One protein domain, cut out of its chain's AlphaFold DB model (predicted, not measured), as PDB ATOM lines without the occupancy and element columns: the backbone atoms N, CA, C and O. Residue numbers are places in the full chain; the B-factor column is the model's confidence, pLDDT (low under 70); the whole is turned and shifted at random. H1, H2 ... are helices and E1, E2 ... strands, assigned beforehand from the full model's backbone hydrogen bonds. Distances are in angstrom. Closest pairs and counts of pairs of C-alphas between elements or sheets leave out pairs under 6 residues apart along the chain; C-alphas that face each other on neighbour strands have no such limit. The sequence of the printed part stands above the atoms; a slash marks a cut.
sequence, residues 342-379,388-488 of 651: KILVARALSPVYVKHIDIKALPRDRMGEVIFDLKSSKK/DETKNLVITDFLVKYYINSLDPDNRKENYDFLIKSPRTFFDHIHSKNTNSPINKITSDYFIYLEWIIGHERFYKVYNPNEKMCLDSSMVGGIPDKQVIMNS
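Overview. This is residues 342 to 379 and 388 to 488 of the 651 residues of an uncharacterized protein of Theileria equi strain WA (UniProt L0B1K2). A twisted, curled slab of four antiparallel strands, E2 E1 E4 E5, has the helix H3 and the small two-strand ribbon E3 E6 over one face, H3 reaching from E1 to E3. The short helices H1, H4, H5 and H6 sit round its rim, and residues 355 to 373 loop loosely past its other face to H2. The printed part has 139 residues, in the order E1 H1 H2 E2 H3 E3 H4 H5 E4 E5 E6 H6. The class is mixed, helices and strands, with 69 residues in named elements, under half. The whole is compact, with a radius of gyration of the C-alphas of 15.3 A and spans of 51 by 40 by 24 A.

Along the chain. E1, residues 342 to 349, is 20.7 A long and begins at C-alpha 342 (171.934, 226.101, 144.561). E4, residues 447 to 454, is 22.5 A long, and E5, residues 457 to 463, 19.2 A. E2 is residues 392 to 394. H3, residues 396 to 406, is 15.3 A long and begins at C-alpha 396 (179.870, 219.904, 139.157). E3 is residues 417 to 420 and E6 residues 469 to 472. The other helices are H1, 351 to 354; H2, 374 to 377; H4, 423 to 429; H5, 438 to 441; and H6, 482 to 486, which ends at C-alpha 486 (161.893, 234.266, 130.528).

Arrangement. The sheet E2 E1 E4 E5 is twisted, its C-alphas up to 4.3 A off the best plane. N 347 and O 449 of E1 and E4 are 2.9 A apart, within hydrogen-bond range. So are N 348 and O 393 of E1 and E2, 2.8 A, and N 450 and O 461 of the hairpin E4 and E5, 2.9 A. H3 stands up from this sheet over E1, at a height of 11.2 A over the sheet; its closest C-alphas to E1 are Thr 396 and Ala 346, 4.5 A. The C-alphas of Tyr 403 and Ile 420, the closest of H3 and E3, are 7.5 A apart. E3 and E6 are antiparallel, with N 418 and O 471 2.8 A apart. H3 and H4 are close but not clearly touching, Leu 399 to Phe 426, C-alphas 7.9 A apart, about perpendicular at 73 degrees. H1, H4, H5 and H6 only graze the four-strand sheet, H5 only just on it with 5 pairs of C-alphas within 10 A; H2 is not on it. In H3, H4 and H6 every O i to N i+4 pair is within hydrogen-bond range; H1, H2 and H5 are too short for such a pair.

Size, cuts and confidence. The C-alphas of Lys 379 and Asp 410, the two farthest apart, are 50.7 A apart. Residues 380 to 387 are not printed, and the gap from C-alpha 379 to C-alpha 388 is 14.7 A. The link from H1 to H2, 19 residues, is long. The mean pLDDT of the printed part is 73.6; residues 355 to 379, 388 to 392, 406 to 416, 432 and 435 are under 70.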
ATOM      1  N   LYS A 342     171.360 227.456 144.618       79.12
ATOM      2  CA  LYS A 342     171.934 226.101 144.561       79.12
ATOM      3  C   LYS A 342     172.341 225.731 143.141       79.12
ATOM      4  O   LYS A 342     171.537 225.819 142.217       79.12
ATOM      5  N   ILE A 343     173.575 225.266 142.978       81.31
ATOM      6  CA  ILE A 343     174.061 224.706 141.712       81.31
ATOM      7  C   ILE A 343     173.586 223.260 141.614       81.31
ATOM      8  O   ILE A 343     173.844 222.466 142.516       81.31
ATOM      9  N   LEU A 344     172.906 222.926 140.519       74.62
ATOM     10  CA  LEU A 344     172.435 221.568 140.260       74.62
ATOM     11  C   LEU A 344     173.483 220.786 139.470       74.62
ATOM     12  O   LEU A 344     173.941 219.727 139.892       74.62
ATOM     13  N   VAL A 345     173.883 221.331 138.320       81.44
ATOM     14  CA  VAL A 345     174.753 220.650 137.363       81.44
ATOM     15  C   VAL A 345     175.689 221.655 136.707       81.44
ATOM     16  O   VAL A 345     175.272 222.732 136.292       81.44
ATOM     17  N   ALA A 346     176.955 221.272 136.553       85.25
ATOM     18  CA  ALA A 346     177.888 221.951 135.670       85.25
ATOM     19  C   ALA A 346     178.531 220.958 134.701       85.25
ATOM     20  O   ALA A 346     178.961 219.870 135.098       85.25
ATOM     21  N   ARG A 347     178.618 221.337 133.424       86.56
ATOM     22  CA  ARG A 347     179.215 220.527 132.356       86.56
ATOM     23  C   ARG A 347     180.198 221.353 131.530       86.56
ATOM     24  O   ARG A 347     179.896 222.482 131.152       86.56
ATOM     25  N   ALA A 348     181.357 220.780 131.228       87.56
ATOM     26  CA  ALA A 348     182.323 221.348 130.298       87.56
ATOM     27  C   ALA A 348     181.931 220.964 128.867       87.56
ATOM     28  O   ALA A 348     181.821 219.776 128.564       87.56
ATOM     29  N   LEU A 349     181.730 221.954 127.995       86.12
ATOM     30  CA  LEU A 349     181.322 221.752 126.604       86.12
ATOM     31  C   LEU A 349     182.438 222.169 125.643       86.12
ATOM     32  O   LEU A 349     182.926 223.300 125.694       86.12
ATOM     33  N   SER A 350     182.804 221.272 124.725       84.19
ATOM     34  CA  SER A 350     183.799 221.597 123.696       84.19
ATOM     35  C   SER A 350     183.270 222.653 122.701       84.19
ATOM     36  O   SER A 350     182.086 222.620 122.346       84.19
ATOM     37  N   PRO A 351     184.123 223.547 122.162       82.25
ATOM     38  CA  PRO A 351     183.708 224.552 121.172       82.25
ATOM     39  C   PRO A 351     183.088 223.970 119.899       82.25
ATOM     40  O   PRO A 351     182.223 224.590 119.283       82.25
ATOM     41  N   VAL A 352     183.528 222.773 119.498       78.75
ATOM     42  CA  VAL A 352     182.975 222.051 118.343       78.75
ATOM     43  C   VAL A 352     181.523 221.666 118.608       78.75
ATOM     44  O   VAL A 352     180.680 221.802 117.730       78.75
ATOM     45  N   TYR A 353     181.214 221.240 119.831       71.12
ATOM     46  CA  TYR A 353     179.882 220.791 120.210       71.12
ATOM     47  C   TYR A 353     178.882 221.954 120.315       71.12
ATOM     48  O   TYR A 353     177.783 221.861 119.778       71.12
ATOM     49  N   VAL A 354     179.279 223.088 120.908       72.44
ATOM     50  CA  VAL A 354     178.396 224.261 121.087       72.44
ATOM     51  C   VAL A 354     177.898 224.835 119.755       72.44
ATOM     52  O   VAL A 354     176.749 225.254 119.672       72.44
ATOM     53  N   LYS A 355     178.702 224.786 118.682       66.75
ATOM     54  CA  LYS A 355     178.284 225.233 117.335       66.75
ATOM     55  C   LYS A 355     177.099 224.450 116.758       66.75
ATOM     56  O   LYS A 355     176.443 224.943 115.845       66.75
ATOM     57  N   HIS A 356     176.847 223.245 117.261       61.31
ATOM     58  CA  HIS A 356     175.794 222.353 116.779       61.31
ATOM     59  C   HIS A 356     174.606 222.238 117.742       61.31
ATOM     60  O   HIS A 356     173.647 221.533 117.431       61.31
ATOM     61  N   ILE A 357     174.645 222.920 118.891       64.75
ATOM     62  CA  ILE A 357     173.551 222.916 119.863       64.75
ATOM     63  C   ILE A 357     172.732 224.187 119.688       64.75
ATOM     64  O   ILE A 357     173.188 225.282 120.018       64.75
ATOM     65  N   ASP A 358     171.484 224.032 119.259       61.00
ATOM     66  CA  ASP A 358     170.480 225.041 119.562       61.00
ATOM     67  C   ASP A 358     169.969 224.795 120.986       61.00
ATOM     68  O   ASP A 358     169.160 223.902 121.237       61.00
ATOM     69  N   ILE A 359     170.472 225.588 121.934       56.19
ATOM     70  CA  ILE A 359     170.106 225.502 123.355       56.19
ATOM     71  C   ILE A 359     168.592 225.712 123.531       56.19
ATOM     72  O   ILE A 359     167.994 225.144 124.442       56.19
ATOM     73  N   LYS A 360     167.948 226.475 122.632       51.53
ATOM     74  CA  LYS A 360     166.497 226.702 122.653       51.53
ATOM     75  C   LYS A 360     165.698 225.483 122.182       51.53
ATOM     76  O   LYS A 360     164.514 225.396 122.495       51.53
ATOM     77  N   ALA A 361     166.332 224.557 121.463       50.97
ATOM     78  CA  ALA A 361     165.718 223.355 120.900       50.97
ATOM     79  C   ALA A 361     166.062 222.067 121.668       50.97
ATOM     80  O   ALA A 361     165.731 220.975 121.201       50.97
ATOM     81  N   LEU A 362     166.739 222.161 122.821       53.28
ATOM     82  CA  LEU A 362     167.087 220.977 123.602       53.28
ATOM     83  C   LEU A 362     165.819 220.221 124.044       53.28
ATOM     84  O   LEU A 362     164.858 220.854 124.500       53.28
ATOM     85  N   PRO A 363     165.802 218.880 123.904       43.41
ATOM     86  CA  PRO A 363     164.654 218.069 124.266       43.41
ATOM     87  C   PRO A 363     164.365 218.203 125.755       43.41
ATOM     88  O   PRO A 363     165.270 218.251 126.590       43.41
ATOM     89  N   ARG A 364     163.077 218.275 126.069       49.19
ATOM     90  CA  ARG A 364     162.586 218.397 127.435       49.19
ATOM     91  C   ARG A 364     161.936 217.092 127.852       49.19
ATOM     92  O   ARG A 364     161.271 216.457 127.029       49.19
ATOM     93  N   ASP A 365     162.126 216.686 129.097       44.22
ATOM     94  CA  ASP A 365     161.329 215.599 129.649       44.22
ATOM     95  C   ASP A 365     159.900 216.081 129.943       44.22
ATOM     96  O   ASP A 365     159.517 217.229 129.688       44.22
ATOM     97  N   ARG A 366     159.080 215.184 130.489       35.34
ATOM     98  CA  ARG A 366     157.694 215.499 130.862       35.34
ATOM     99  C   ARG A 366     157.583 216.481 132.029       35.34
ATOM    100  O   ARG A 366     156.512 217.050 132.212       35.34
ATOM    101  N   MET A 367     158.666 216.688 132.773       35.25
ATOM    102  CA  MET A 367     158.785 217.678 133.841       35.25
ATOM    103  C   MET A 367     159.287 219.031 133.331       35.25
ATOM    104  O   MET A 367     159.357 219.998 134.086       35.25
ATOM    105  N   GLY A 368     159.569 219.134 132.029       39.00
ATOM    106  CA  GLY A 368     160.139 220.331 131.432       39.00
ATOM    107  C   GLY A 368     161.629 220.484 131.726       39.00
ATOM    108  O   GLY A 368     162.184 221.542 131.424       39.00
ATOM    109  N   GLU A 369     162.281 219.463 132.285       41.97
ATOM    110  CA  GLU A 369     163.721 219.447 132.466       41.97
ATOM    111  C   GLU A 369     164.392 219.386 131.107       41.97
ATOM    112  O   GLU A 369     164.035 218.574 130.252       41.97
ATOM    113  N   VAL A 370     165.382 220.251 130.901       45.25
ATOM    114  CA  VAL A 370     166.253 220.163 129.736       45.25
ATOM    115  C   VAL A 370     167.028 218.861 129.871       45.25
ATOM    116  O   VAL A 370     167.971 218.768 130.655       45.25
ATOM    117  N   ILE A 371     166.637 217.844 129.106       49.69
ATOM    118  CA  ILE A 371     167.413 216.621 129.053       49.69
ATOM    119  C   ILE A 371     168.611 216.923 128.168       49.69
ATOM    120  O   ILE A 371     168.559 216.837 126.939       49.69
ATOM    121  N   PHE A 372     169.733 217.244 128.797       50.56
ATOM    122  CA  PHE A 372     171.027 217.226 128.129       50.56
ATOM    123  C   PHE A 372     171.491 215.767 127.916       50.56
ATOM    124  O   PHE A 372     172.591 215.385 128.312       50.56
ATOM    125  N   ASP A 373     170.642 214.926 127.307       45.19
ATOM    126  CA  ASP A 373     170.952 213.532 126.989       45.19
ATOM    127  C   ASP A 373     171.478 213.423 125.554       45.19
ATOM    128  O   ASP A 373     170.751 213.531 124.556       45.19
ATOM    129  N   LEU A 374     172.788 213.178 125.472       43.69
ATOM    130  CA  LEU A 374     173.539 212.937 124.239       43.69
ATOM    131  C   LEU A 374     172.981 211.783 123.398       43.69
ATOM    132  O   LEU A 374     173.327 211.676 122.223       43.69
ATOM    133  N   LYS A 375     172.132 210.903 123.942       40.84
ATOM    134  CA  LYS A 375     171.574 209.787 123.166       40.84
ATOM    135  C   LYS A 375     170.620 210.251 122.061       40.84
ATOM    136  O   LYS A 375     170.529 209.583 121.033       40.84
ATOM    137  N   SER A 376     169.970 211.406 122.222       38.22
ATOM    138  CA  SER A 376     168.989 211.929 121.259       38.22
ATOM    139  C   SER A 376     169.604 212.725 120.093       38.22
ATOM    140  O   SER A 376     169.038 212.723 118.997       38.22
ATOM    141  N   SER A 377     170.795 213.324 120.260       38.59
ATOM    142  CA  SER A 377     171.492 214.060 119.181       38.59
ATOM    143  C   SER A 377     172.303 213.161 118.234       38.59
ATOM    144  O   SER A 377     172.776 213.618 117.191       38.59
ATOM    145  N   LYS A 378     172.384 211.851 118.520       42.34
ATOM    146  CA  LYS A 378     173.053 210.844 117.674       42.34
ATOM    147  C   LYS A 378     172.466 210.691 116.268       42.34
ATOM    148  O   LYS A 378     173.092 210.050 115.433       42.34
ATOM    149  N   LYS A 379     171.288 211.254 115.971       40.31
ATOM    150  CA  LYS A 379     170.679 211.119 114.636       40.31
ATOM    151  C   LYS A 379     171.319 211.984 113.543       40.31
ATOM    152  O   LYS A 379     171.090 211.675 112.382       40.31
ATOM    153  N   ASP A 388     184.580 211.043 121.828       50.06
ATOM    154  CA  ASP A 388     183.267 211.512 122.309       50.06
ATOM    155  C   ASP A 388     183.224 211.802 123.818       50.06
ATOM    156  O   ASP A 388     182.476 212.681 124.245       50.06
ATOM    157  N   GLU A 389     184.066 211.148 124.626       49.28
ATOM    158  CA  GLU A 389     184.070 211.315 126.092       49.28
ATOM    159  C   GLU A 389     184.511 212.711 126.559       49.28
ATOM    160  O   GLU A 389     184.173 213.129 127.663       49.28
ATOM    161  N   THR A 390     185.247 213.462 125.734       53.06
ATOM    162  CA  THR A 390     185.712 214.816 126.076       53.06
ATOM    163  C   THR A 390     184.762 215.920 125.619       53.06
ATOM    164  O   THR A 390     184.975 217.074 125.971       53.06
ATOM    165  N   LYS A 391     183.701 215.620 124.855       63.00
ATOM    166  CA  LYS A 391     182.829 216.666 124.288       63.00
ATOM    167  C   LYS A 391     181.867 217.279 125.310       63.00
ATOM    168  O   LYS A 391     181.455 218.426 125.118       63.00
ATOM    169  N   ASN A 392     181.523 216.528 126.360       66.69
ATOM    170  CA  ASN A 392     180.615 216.926 127.435       66.69
ATOM    171  C   ASN A 392     180.976 216.190 128.737       66.69
ATOM    172  O   ASN A 392     180.561 215.049 128.937       66.69
ATOM    173  N   LEU A 393     181.746 216.836 129.616       79.06
ATOM    174  CA  LEU A 393     182.155 216.254 130.899       79.06
ATOM    175  C   LEU A 393     181.383 216.897 132.053       79.06
ATOM    176  O   LEU A 393     181.357 218.121 132.158       79.06
ATOM    177  N   VAL A 394     180.809 216.098 132.955       81.12
ATOM    178  CA  VAL A 394     180.231 216.612 134.208       81.12
ATOM    179  C   VAL A 394     181.362 217.078 135.127       81.12
ATOM    180  O   VAL A 394     182.264 216.313 135.460       81.12
ATOM    181  N   ILE A 395     181.312 218.347 135.524       83.50
ATOM    182  CA  ILE A 395     182.348 219.030 136.311       83.50
ATOM    183  C   ILE A 395     181.806 219.635 137.611       83.50
ATOM    184  O   ILE A 395     182.531 220.371 138.277       83.50
ATOM    185  N   THR A 396     180.558 219.332 137.985       79.19
ATOM    186  CA  THR A 396     179.870 219.904 139.157       79.19
ATOM    187  C   THR A 396     180.734 219.861 140.416       79.19
ATOM    188  O   THR A 396     181.006 220.905 141.002       79.19
ATOM    189  N   ASP A 397     181.265 218.691 140.779       77.50
ATOM    190  CA  ASP A 397     182.064 218.532 142.000       77.50
ATOM    191  C   ASP A 397     183.368 219.345 141.969       77.50
ATOM    192  O   ASP A 397     183.810 219.853 143.000       77.50
ATOM    193  N   PHE A 398     183.997 219.486 140.797       81.12
ATOM    194  CA  PHE A 398     185.204 220.302 140.633       81.12
ATOM    195  C   PHE A 398     184.883 221.791 140.768       81.12
ATOM    196  O   PHE A 398     185.611 222.511 141.452       81.12
ATOM    197  N   LEU A 399     183.783 222.235 140.155       82.38
ATOM    198  CA  LEU A 399     183.316 223.619 140.191       82.38
ATOM    199  C   LEU A 399     182.964 224.052 141.614       82.38
ATOM    200  O   LEU A 399     183.419 225.089 142.090       82.38
ATOM    201  N   VAL A 400     182.205 223.211 142.309       78.00
ATOM    202  CA  VAL A 400     181.768 223.441 143.684       78.00
ATOM    203  C   VAL A 400     182.958 223.456 144.644       78.00
ATOM    204  O   VAL A 400     183.076 224.373 145.454       78.00
ATOM    205  N   LYS A 401     183.894 222.501 144.528       78.50
ATOM    206  CA  LYS A 401     185.128 222.503 145.335       78.50
ATOM    207  C   LYS A 401     185.980 223.743 145.084       78.50
ATOM    208  O   LYS A 401     186.494 224.323 146.035       78.50
ATOM    209  N   TYR A 402     186.136 224.144 143.823       78.75
ATOM    210  CA  TYR A 402     186.877 225.352 143.463       78.75
ATOM    211  C   TYR A 402     186.254 226.596 144.103       78.75
ATOM    212  O   TYR A 402     186.962 227.378 144.733       78.75
ATOM    213  N   TYR A 403     184.930 226.727 144.012       76.38
ATOM    214  CA  TYR A 403     184.190 227.826 144.620       76.38
ATOM    215  C   TYR A 403     184.334 227.849 146.152       76.38
ATOM    216  O   TYR A 403     184.733 228.874 146.701       76.38
ATOM    217  N   ILE A 404     184.144 226.717 146.841       73.12
ATOM    218  CA  ILE A 404     184.318 226.632 148.305       73.12
ATOM    219  C   ILE A 404     185.733 227.033 148.730       73.12
ATOM    220  O   ILE A 404     185.908 227.747 149.713       73.12
ATOM    221  N   ASN A 405     186.746 226.588 147.988       70.06
ATOM    222  CA  ASN A 405     188.139 226.922 148.282       70.06
ATOM    223  C   ASN A 405     188.474 228.394 147.999       70.06
ATOM    224  O   ASN A 405     189.464 228.895 148.528       70.06
ATOM    225  N   SER A 406     187.683 229.071 147.163       66.38
ATOM    226  CA  SER A 406     187.838 230.495 146.857       66.38
ATOM    227  C   SER A 406     187.144 231.425 147.859       66.38
ATOM    228  O   SER A 406     187.424 232.622 147.857       66.38
ATOM    229  N   LEU A 407     186.267 230.889 148.717       66.00
ATOM    230  CA  LEU A 407     185.588 231.643 149.769       66.00
ATOM    231  C   LEU A 407     186.509 231.865 150.977       66.00
ATOM    232  O   LEU A 407     187.185 230.944 151.446       66.00
ATOM    233  N   ASP A 408     186.476 233.083 151.517       60.06
ATOM    234  CA  ASP A 408     187.130 233.432 152.780       60.06
ATOM    235  C   ASP A 408     186.564 232.549 153.919       60.06
ATOM    236  O   ASP A 408     185.338 232.411 154.013       60.06
ATOM    237  N   PRO A 409     187.398 231.893 154.757       57.94
ATOM    238  CA  PRO A 409     186.945 231.063 155.874       57.94
ATOM    239  C   PRO A 409     185.893 231.703 156.790       57.94
ATOM    240  O   PRO A 409     185.045 230.964 157.298       57.94
ATOM    241  N   ASP A 410     185.890 233.030 156.933       52.91
ATOM    242  CA  ASP A 410     184.918 233.757 157.761       52.91
ATOM    243  C   ASP A 410     183.566 234.010 157.056       52.91
ATOM    244  O   ASP A 410     182.559 234.236 157.725       52.91
ATOM    245  N   ASN A 411     183.496 233.866 155.723       48.28
ATOM    246  CA  ASN A 411     182.300 234.093 154.888       48.28
ATOM    247  C   ASN A 411     181.618 232.798 154.399       48.28
ATOM    248  O   ASN A 411     180.726 232.824 153.553       48.28
ATOM    249  N   ARG A 412     182.004 231.631 154.930       50.38
ATOM    250  CA  ARG A 412     181.523 230.306 154.476       50.38
ATOM    251  C   ARG A 412     180.038 230.005 154.730       50.38
ATOM    252  O   ARG A 412     179.603 228.889 154.456       50.38
ATOM    253  N   LYS A 413     179.276 230.930 155.316       46.91
ATOM    254  CA  LYS A 413     177.929 230.644 155.830       46.91
ATOM    255  C   LYS A 413     176.783 230.990 154.888       46.91
ATOM    256  O   LYS A 413     175.659 230.592 155.176       46.91
ATOM    257  N   GLU A 414     177.035 231.666 153.777       52.94
ATOM    258  CA  GLU A 414     175.956 232.323 153.046       52.94
ATOM    259  C   GLU A 414     176.002 231.983 151.546       52.94
ATOM    260  O   GLU A 414     176.763 232.554 150.771       52.94
ATOM    261  N   ASN A 415     175.192 230.989 151.143       58.78
ATOM    262  CA  ASN A 415     175.011 230.501 149.760       58.78
ATOM    263  C   ASN A 415     174.212 231.501 148.894       58.78
ATOM    264  O   ASN A 415     173.209 231.134 148.272       58.78
ATOM    265  N   TYR A 416     174.610 232.769 148.908       66.62
ATOM    266  CA  TYR A 416     173.900 233.848 148.220       66.62
ATOM    267  C   TYR A 416     174.589 234.245 146.911       66.62
ATOM    268  O   TYR A 416     173.901 234.439 145.914       66.62
ATOM    269  N   ASP A 417     175.925 234.187 146.849       75.94
ATOM    270  CA  ASP A 417     176.679 234.647 145.676       75.94
ATOM    271  C   ASP A 417     177.616 233.585 145.107       75.94
ATOM    272  O   ASP A 417     178.482 233.066 145.803       75.94
ATOM    273  N   PHE A 418     177.536 233.316 143.806       82.19
ATOM    274  CA  PHE A 418     178.481 232.465 143.085       82.19
ATOM    275  C   PHE A 418     179.320 233.287 142.109       82.19
ATOM    276  O   PHE A 418     178.797 233.850 141.147       82.19
ATOM    277  N   LEU A 419     180.638 233.317 142.316       85.69
ATOM    278  CA  LEU A 419     181.549 234.120 141.506       85.69
ATOM    279  C   LEU A 419     182.730 233.299 140.980       85.69
ATOM    280  O   LEU A 419     183.574 232.833 141.740       85.69
ATOM    281  N   ILE A 420     182.847 233.219 139.656       86.31
ATOM    282  CA  ILE A 420     184.030 232.718 138.952       86.31
ATOM    283  C   ILE A 420     184.431 233.731 137.879       86.31
ATOM    284  O   ILE A 420     183.608 234.198 137.089       86.31
ATOM    285  N   LYS A 421     185.727 234.073 137.834       87.06
ATOM    286  CA  LYS A 421     186.272 235.077 136.901       87.06
ATOM    287  C   LYS A 421     185.958 234.748 135.445       87.06
ATOM    288  O   LYS A 421     185.569 235.641 134.705       87.06
ATOM    289  N   SER A 422     186.156 233.492 135.052       90.94
ATOM    290  CA  SER A 422     185.780 232.944 133.749       90.94
ATOM    291  C   SER A 422     185.935 231.415 133.726       90.94
ATOM    292  O   SER A 422     186.745 230.883 134.500       90.94
ATOM    293  N   PRO A 423     185.251 230.701 132.816       91.62
ATOM    294  CA  PRO A 423     185.521 229.291 132.557       91.62
ATOM    295  C   PRO A 423     186.992 228.994 132.260       91.62
ATOM    296  O   PRO A 423     187.540 228.054 132.825       91.62
ATOM    297  N   ARG A 424     187.662 229.834 131.457       91.00
ATOM    298  CA  ARG A 424     189.092 229.707 131.143       91.00
ATOM    299  C   ARG A 424     189.942 229.647 132.406       91.00
ATOM    300  O   ARG A 424     190.661 228.681 132.620       91.00
ATOM    301  N   THR A 425     189.787 230.641 133.283       88.06
ATOM    302  CA  THR A 425     190.534 230.685 134.547       88.06
ATOM    303  C   THR A 425     190.237 229.490 135.442       88.06
ATOM    304  O   THR A 425     191.129 229.029 136.140       88.06
ATOM    305  N   PHE A 426     189.004 228.981 135.433       89.69
ATOM    306  CA  PHE A 426     188.646 227.789 136.190       89.69
ATOM    307  C   PHE A 426     189.348 226.545 135.628       89.69
ATOM    308  O   PHE A 426     190.010 225.839 136.385       89.69
ATOM    309  N   PHE A 427     189.292 226.320 134.312       89.44
ATOM    310  CA  PHE A 427     189.957 225.181 133.676       89.44
ATOM    311  C   PHE A 427     191.481 225.209 133.838       89.44
ATOM    312  O   PHE A 427     192.068 224.163 134.088       89.44
ATOM    313  N   ASP A 428     192.102 226.393 133.815       86.12
ATOM    314  CA  ASP A 428     193.541 226.554 134.079       86.12
ATOM    315  C   ASP A 428     193.935 226.174 135.527       86.12
ATOM    316  O   ASP A 428     195.092 225.860 135.799       86.12
ATOM    317  N   HIS A 429     192.991 226.218 136.479       83.50
ATOM    318  CA  HIS A 429     193.238 225.873 137.886       83.50
ATOM    319  C   HIS A 429     192.876 224.426 138.232       83.50
ATOM    320  O   HIS A 429     193.429 223.868 139.185       83.50
ATOM    321  N   ILE A 430     191.933 223.812 137.513       79.19
ATOM    322  CA  ILE A 430     191.488 222.451 137.811       79.19
ATOM    323  C   ILE A 430     192.322 221.436 137.024       79.19
ATOM    324  O   ILE A 430     192.023 221.032 135.906       79.19
ATOM    325  N   HIS A 431     193.381 220.955 137.658       75.25
ATOM    326  CA  HIS A 431     194.094 219.780 137.178       75.25
ATOM    327  C   HIS A 431     194.066 218.696 138.246       75.25
ATOM    328  O   HIS A 431     194.379 218.917 139.418       75.25
ATOM    329  N   SER A 432     193.647 217.501 137.845       69.56
ATOM    330  CA  SER A 432     193.664 216.332 138.711       69.56
ATOM    331  C   SER A 432     195.073 215.757 138.763       69.56
ATOM    332  O   SER A 432     195.715 215.567 137.729       69.56
ATOM    333  N   LYS A 433     195.524 215.378 139.964       71.31
ATOM    334  CA  LYS A 433     196.771 214.614 140.148       71.31
ATOM    335  C   LYS A 433     196.730 213.253 139.440       71.31
ATOM    336  O   LYS A 433     197.776 212.687 139.148       71.31
ATOM    337  N   ASN A 434     195.534 212.727 139.167       75.44
ATOM    338  CA  ASN A 434     195.359 211.533 138.353       75.44
ATOM    339  C   ASN A 434     195.447 211.911 136.869       75.44
ATOM    340  O   ASN A 434     194.493 212.454 136.313       75.44
ATOM    341  N   THR A 435     196.569 211.590 136.225       68.62
ATOM    342  CA  THR A 435     196.847 211.878 134.806       68.62
ATOM    343  C   THR A 435     195.806 211.299 133.848       68.62
ATOM    344  O   THR A 435     195.563 211.887 132.800       68.62
ATOM    345  N   ASN A 436     195.130 210.211 134.228       71.50
ATOM    346  CA  ASN A 436     194.085 209.578 133.421       71.50
ATOM    347  C   ASN A 436     192.703 210.231 133.586       71.50
ATOM    348  O   ASN A 436     191.747 209.813 132.934       71.50
ATOM    349  N   SER A 437     192.564 211.231 134.461       74.56
ATOM    350  CA  SER A 437     191.282 211.893 134.690       74.56
ATOM    351  C   SER A 437     190.816 212.649 133.435       74.56
ATOM    352  O   SER A 437     191.600 213.419 132.874       74.56
ATOM    353  N   PRO A 438     189.541 212.511 133.015       75.25
ATOM    354  CA  PRO A 438     189.005 213.218 131.849       75.25
ATOM    355  C   PRO A 438     189.127 214.744 131.952       75.25
ATOM    356  O   PRO A 438     189.276 215.412 130.933       75.25
ATOM    357  N   ILE A 439     189.132 215.286 133.178       78.88
ATOM    358  CA  ILE A 439     189.285 216.722 133.449       78.88
ATOM    359  C   ILE A 439     190.614 217.275 132.910       78.88
ATOM    360  O   ILE A 439     190.668 218.411 132.461       78.88
ATOM    361  N   ASN A 440     191.670 216.452 132.871       79.69
ATOM    362  CA  ASN A 440     192.989 216.852 132.374       79.69
ATOM    363  C   ASN A 440     193.053 216.934 130.841       79.69
ATOM    364  O   ASN A 440     194.038 217.425 130.301       79.69
ATOM    365  N   LYS A 441     192.025 216.443 130.137       80.44
ATOM    366  CA  LYS A 441     191.902 216.541 128.676       80.44
ATOM    367  C   LYS A 441     191.149 217.803 128.234       80.44
ATOM    368  O   LYS A 441     191.034 218.038 127.033       80.44
ATOM    369  N   ILE A 442     190.607 218.580 129.173       83.00
ATOM    370  CA  ILE A 442     189.866 219.810 128.883       83.00
ATOM    371  C   ILE A 442     190.847 220.962 128.671       83.00
ATOM    372  O   ILE A 442     191.748 221.184 129.477       83.00
ATOM    373  N   THR A 443     190.653 221.698 127.582       83.00
ATOM    374  CA  THR A 443     191.423 222.897 127.246       83.00
ATOM    375  C   THR A 443     190.697 224.164 127.703       83.00
ATOM    376  O   THR A 443     189.496 224.174 127.967       83.00
ATOM    377  N   SER A 444     191.433 225.269 127.800       83.00
ATOM    378  CA  SER A 444     190.960 226.529 128.389       83.00
ATOM    379  C   SER A 444     190.020 227.355 127.486       83.00
ATOM    380  O   SER A 444     189.588 228.459 127.833       83.00
ATOM    381  N   ASP A 445     189.689 226.826 126.308       86.81
ATOM    382  CA  ASP A 445     188.696 227.331 125.360       86.81
ATOM    383  C   ASP A 445     187.321 226.655 125.506       86.81
ATOM    384  O   ASP A 445     186.404 226.985 124.756       86.81
ATOM    385  N   TYR A 446     187.148 225.742 126.464       89.94
ATOM    386  CA  TYR A 446     185.861 225.100 126.727       89.94
ATOM    387  C   TYR A 446     184.839 226.066 127.337       89.94
ATOM    388  O   TYR A 446     185.159 226.975 128.108       89.94
ATOM    389  N   PHE A 447     183.574 225.823 127.005       90.69
ATOM    390  CA  PHE A 447     182.419 226.509 127.574       90.69
ATOM    391  C   PHE A 447     181.969 225.786 128.843       90.69
ATOM    392  O   PHE A 447     182.200 224.584 128.998       90.69
ATOM    393  N   ILE A 448     181.271 226.496 129.728       90.25
ATOM    394  CA  ILE A 448     180.605 225.873 130.879       90.25
ATOM    395  C   ILE A 448     179.104 226.017 130.714       90.25
ATOM    396  O   ILE A 448     178.574 227.124 130.697       90.25
ATOM    397  N   TYR A 449     178.419 224.886 130.621       88.31
ATOM    398  CA  TYR A 449     176.990 224.820 130.864       88.31
ATOM    399  C   TYR A 449     176.756 224.734 132.366       88.31
ATOM    400  O   TYR A 449     177.317 223.858 133.026       88.31
ATOM    401  N   LEU A 450     175.949 225.647 132.890       87.38
ATOM    402  CA  LEU A 450     175.587 225.698 134.296       87.38
ATOM    403  C   LEU A 450     174.073 225.657 134.429       87.38
ATOM    404  O   LEU A 450     173.369 226.420 133.767       87.38
ATOM    405  N   GLU A 451     173.606 224.808 135.332       85.31
ATOM    406  CA  GLU A 451     172.236 224.775 135.811       85.31
ATOM    407  C   GLU A 451     172.203 225.082 137.301       85.31
ATOM    408  O   GLU A 451     172.974 224.527 138.092       85.31
ATOM    409  N   TRP A 452     171.271 225.939 137.690       85.81
ATOM    410  CA  TRP A 452     171.072 226.314 139.082       85.81
ATOM    411  C   TRP A 452     169.591 226.497 139.377       85.81
ATOM    412  O   TRP A 452     168.757 226.596 138.473       85.81
ATOM    413  N   ILE A 453     169.269 226.526 140.663       80.44
ATOM    414  CA  ILE A 453     167.921 226.732 141.164       80.44
ATOM    415  C   ILE A 453     167.922 227.842 142.212       80.44
ATOM    416  O   ILE A 453     168.829 227.934 143.045       80.44
ATOM    417  N   ILE A 454     166.888 228.677 142.155       81.88
ATOM    418  CA  ILE A 454     166.525 229.621 143.211       81.88
ATOM    419  C   ILE A 454     165.057 229.357 143.539       81.88
ATOM    420  O   ILE A 454     164.186 229.450 142.673       81.88
ATOM    421  N   GLY A 455     164.785 228.956 144.782       77.81
ATOM    422  CA  GLY A 455     163.474 228.430 145.161       77.81
ATOM    423  C   GLY A 455     163.090 227.198 144.335       77.81
ATOM    424  O   GLY A 455     163.799 226.198 144.366       77.81
ATOM    425  N   HIS A 456     161.981 227.277 143.600       74.56
ATOM    426  CA  HIS A 456     161.490 226.231 142.691       74.56
ATOM    427  C   HIS A 456     161.734 226.567 141.220       74.56
ATOM    428  O   HIS A 456     161.156 225.938 140.341       74.56
ATOM    429  N   GLU A 457     162.548 227.573 140.920       77.75
ATOM    430  CA  GLU A 457     162.802 227.979 139.548       77.75
ATOM    431  C   GLU A 457     164.197 227.539 139.105       77.75
ATOM    432  O   GLU A 457     165.210 227.945 139.678       77.75
ATOM    433  N   ARG A 458     164.234 226.664 138.097       81.88
ATOM    434  CA  ARG A 458     165.437 226.186 137.423       81.88
ATOM    435  C   ARG A 458     165.820 227.146 136.321       81.88
ATOM    436  O   ARG A 458     165.004 227.505 135.466       81.88
ATOM    437  N   PHE A 459     167.100 227.448 136.290       85.75
ATOM    438  CA  PHE A 459     167.733 228.258 135.273       85.75
ATOM    439  C   PHE A 459     168.892 227.487 134.669       85.75
ATOM    440  O   PHE A 459     169.461 226.580 135.284       85.75
ATOM    441  N   TYR A 460     169.248 227.863 133.451       86.44
ATOM    442  CA  TYR A 460     170.411 227.327 132.776       86.44
ATOM    443  C   TYR A 460     171.024 228.383 131.869       86.44
ATOM    444  O   TYR A 460     170.329 229.218 131.284       86.44
ATOM    445  N   LYS A 461     172.346 228.334 131.736       88.06
ATOM    446  CA  LYS A 461     173.101 229.209 130.843       88.06
ATOM    447  C   LYS A 461     174.391 228.526 130.405       88.06
ATOM    448  O   LYS A 461     175.034 227.823 131.180       88.06
ATOM    449  N   VAL A 462     174.771 228.755 129.149       88.81
ATOM    450  CA  VAL A 462     176.100 228.409 128.638       88.81
ATOM    451  C   VAL A 462     176.973 229.656 128.702       88.81
ATOM    452  O   VAL A 462     176.658 230.662 128.070       88.81
ATOM    453  N   TYR A 463     178.055 229.579 129.466       90.44
ATOM    454  CA  TYR A 463     179.041 230.640 129.624       90.44
ATOM    455  C   TYR A 463     180.178 230.473 128.622       90.44
ATOM    456  O   TYR A 463     180.748 229.385 128.479       90.44
ATOM    457  N   ASN A 464     180.529 231.572 127.956       90.94
ATOM    458  CA  ASN A 464     181.675 231.611 127.052       90.94
ATOM    459  C   ASN A 464     183.001 231.493 127.826       90.94
ATOM    460  O   ASN A 464     183.063 231.919 128.979       90.94
ATOM    461  N   PRO A 465     184.101 231.036 127.195       91.12
ATOM    462  CA  PRO A 465     185.381 230.819 127.879       91.12
ATOM    463  C   PRO A 465     185.920 232.035 128.641       91.12
ATOM    464  O   PRO A 465     186.576 231.882 129.665       91.12
ATOM    465  N   ASN A 466     185.617 233.241 128.153       92.50
ATOM    466  CA  ASN A 466     186.055 234.511 128.735       92.50
ATOM    467  C   ASN A 466     184.936 235.253 129.488       92.50
ATOM    468  O   ASN A 466     185.143 236.377 129.939       92.50
ATOM    469  N   GLU A 467     183.737 234.679 129.579       91.50
ATOM    470  CA  GLU A 467     182.597 235.319 130.230       91.50
ATOM    471  C   GLU A 467     182.685 235.165 131.746       91.50
ATOM    472  O   GLU A 467     182.924 234.073 132.260       91.50
ATOM    473  N   LYS A 468     182.458 236.263 132.471       90.81
ATOM    474  CA  LYS A 468     182.390 236.245 133.932       90.81
ATOM    475  C   LYS A 468     181.140 235.494 134.389       90.81
ATOM    476  O   LYS A 468     180.030 235.834 133.985       90.81
ATOM    477  N   MET A 469     181.314 234.517 135.275       90.75
ATOM    478  CA  MET A 469     180.208 233.786 135.890       90.75
ATOM    479  C   MET A 469     179.901 234.432 137.240       90.75
ATOM    480  O   MET A 469     180.671 234.295 138.185       90.75
ATOM    481  N   CYS A 470     178.810 235.182 137.307       89.19
ATOM    482  CA  CYS A 470     178.346 235.839 138.524       89.19
ATOM    483  C   CYS A 470     176.879 235.469 138.703       89.19
ATOM    484  O   CYS A 470     176.098 235.753 137.796       89.19
ATOM    485  N   LEU A 471     176.539 234.819 139.812       89.88
ATOM    486  CA  LEU A 471     175.164 234.619 140.251       89.88
ATOM    487  C   LEU A 471     174.991 235.281 141.616       89.88
ATOM    488  O   LEU A 471     175.856 235.100 142.466       89.88
ATOM    489  N   ASP A 472     173.900 236.007 141.808       86.94
ATOM    490  CA  ASP A 472     173.587 236.739 143.039       86.94
ATOM    491  C   ASP A 472     172.128 236.479 143.420       86.94
ATOM    492  O   ASP A 472     171.210 236.772 142.649       86.94
ATOM    493  N   SER A 473     171.894 235.901 144.593       82.69
ATOM    494  CA  SER A 473     170.556 235.519 145.030       82.69
ATOM    495  C   SER A 473     169.625 236.693 145.330       82.69
ATOM    496  O   SER A 473     168.408 236.501 145.384       82.69
ATOM    497  N   SER A 474     170.156 237.907 145.481       81.44
ATOM    498  CA  SER A 474     169.355 239.131 145.555       81.44
ATOM    499  C   SER A 474     168.686 239.480 144.224       81.44
ATOM    500  O   SER A 474     167.739 240.271 144.183       81.44
ATOM    501  N   MET A 475     169.145 238.865 143.131       86.75
ATOM    502  CA  MET A 475     168.602 239.037 141.796       86.75
ATOM    503  C   MET A 475     167.709 237.866 141.389       86.75
ATOM    504  O   MET A 475     167.983 236.694 141.653       86.75
ATOM    505  N   VAL A 476     166.668 238.182 140.617       85.88
ATOM    506  CA  VAL A 476     165.824 237.171 139.976       85.88
ATOM    507  C   VAL A 476     166.676 236.256 139.102       85.88
ATOM    508  O   VAL A 476     167.332 236.701 138.162       85.88
ATOM    509  N   GLY A 477     166.659 234.963 139.415       84.44
ATOM    510  CA  GLY A 477     167.423 233.961 138.682       84.44
ATOM    511  C   GLY A 477     168.936 234.110 138.777       84.44
ATOM    512  O   GLY A 477     169.641 233.472 138.006       84.44
ATOM    513  N   GLY A 478     169.462 234.918 139.699       86.81
ATOM    514  CA  GLY A 478     170.902 235.071 139.886       86.81
ATOM    515  C   GLY A 478     171.569 236.050 138.923       86.81
ATOM    516  O   GLY A 478     172.710 236.432 139.153       86.81
ATOM    517  N   ILE A 479     170.906 236.451 137.831       89.06
ATOM    518  CA  ILE A 479     171.520 237.238 136.755       89.06
ATOM    519  C   ILE A 479     170.556 238.281 136.178       89.06
ATOM    520  O   ILE A 479     169.354 238.047 136.128       89.06
ATOM    521  N   PRO A 480     171.058 239.401 135.626       86.38
ATOM    522  CA  PRO A 480     170.220 240.420 134.980       86.38
ATOM    523  C   PRO A 480     169.668 240.016 133.596       86.38
ATOM    524  O   PRO A 480     169.025 240.825 132.926       86.38
ATOM    525  N   ASP A 481     169.941 238.801 133.116       87.06
ATOM    526  CA  ASP A 481     169.583 238.374 131.764       87.06
ATOM    527  C   ASP A 481     168.087 238.045 131.654       87.06
ATOM    528  O   ASP A 481     167.632 236.946 131.986       87.06
ATOM    529  N   LYS A 482     167.316 238.999 131.118       85.06
ATOM    530  CA  LYS A 482     165.873 238.843 130.886       85.06
ATOM    531  C   LYS A 482     165.546 237.599 130.055       85.06
ATOM    532  O   LYS A 482     164.498 237.001 130.277       85.06
ATOM    533  N   GLN A 483     166.389 237.208 129.098       82.88
ATOM    534  CA  GLN A 483     166.104 236.061 128.244       82.88
ATOM    535  C   GLN A 483     166.239 234.749 129.023       82.88
ATOM    536  O   GLN A 483     165.397 233.870 128.860       82.88
ATOM    537  N   VAL A 484     167.252 234.616 129.881       83.31
ATOM    538  CA  VAL A 484     167.383 233.443 130.763       83.31
ATOM    539  C   VAL A 484     166.217 233.380 131.738       83.31
ATOM    540  O   VAL A 484     165.622 232.316 131.890       83.31
ATOM    541  N   ILE A 485     165.837 234.523 132.316       86.44
ATOM    542  CA  ILE A 485     164.685 234.605 133.213       86.44
ATOM    543  C   ILE A 485     163.428 234.117 132.484       86.44
ATOM    544  O   ILE A 485     162.814 233.163 132.939       86.44
ATOM    545  N   MET A 486     163.082 234.671 131.313       83.12
ATOM    546  CA  MET A 486     161.893 234.266 130.528       83.12
ATOM    547  C   MET A 486     161.871 232.784 130.123       83.12
ATOM    548  O   MET A 486     160.796 232.240 129.875       83.12
ATOM    549  N   ASN A 487     163.033 232.132 130.051       78.94
ATOM    550  CA  ASN A 487     163.167 230.729 129.656       78.94
ATOM    551  C   ASN A 487     163.314 229.760 130.839       78.94
ATOM    552  O   ASN A 487     163.552 228.573 130.617       78.94
ATOM    553  N   SER A 488     163.173 230.239 132.074       81.62
ATOM    554  CA  SER A 488     163.261 229.413 133.276       81.62
ATOM    555  C   SER A 488     162.111 228.400 133.389       81.62
ATOM    556  O   SER A 488     161.036 228.542 132.781       81.62
TER     557      SER A 488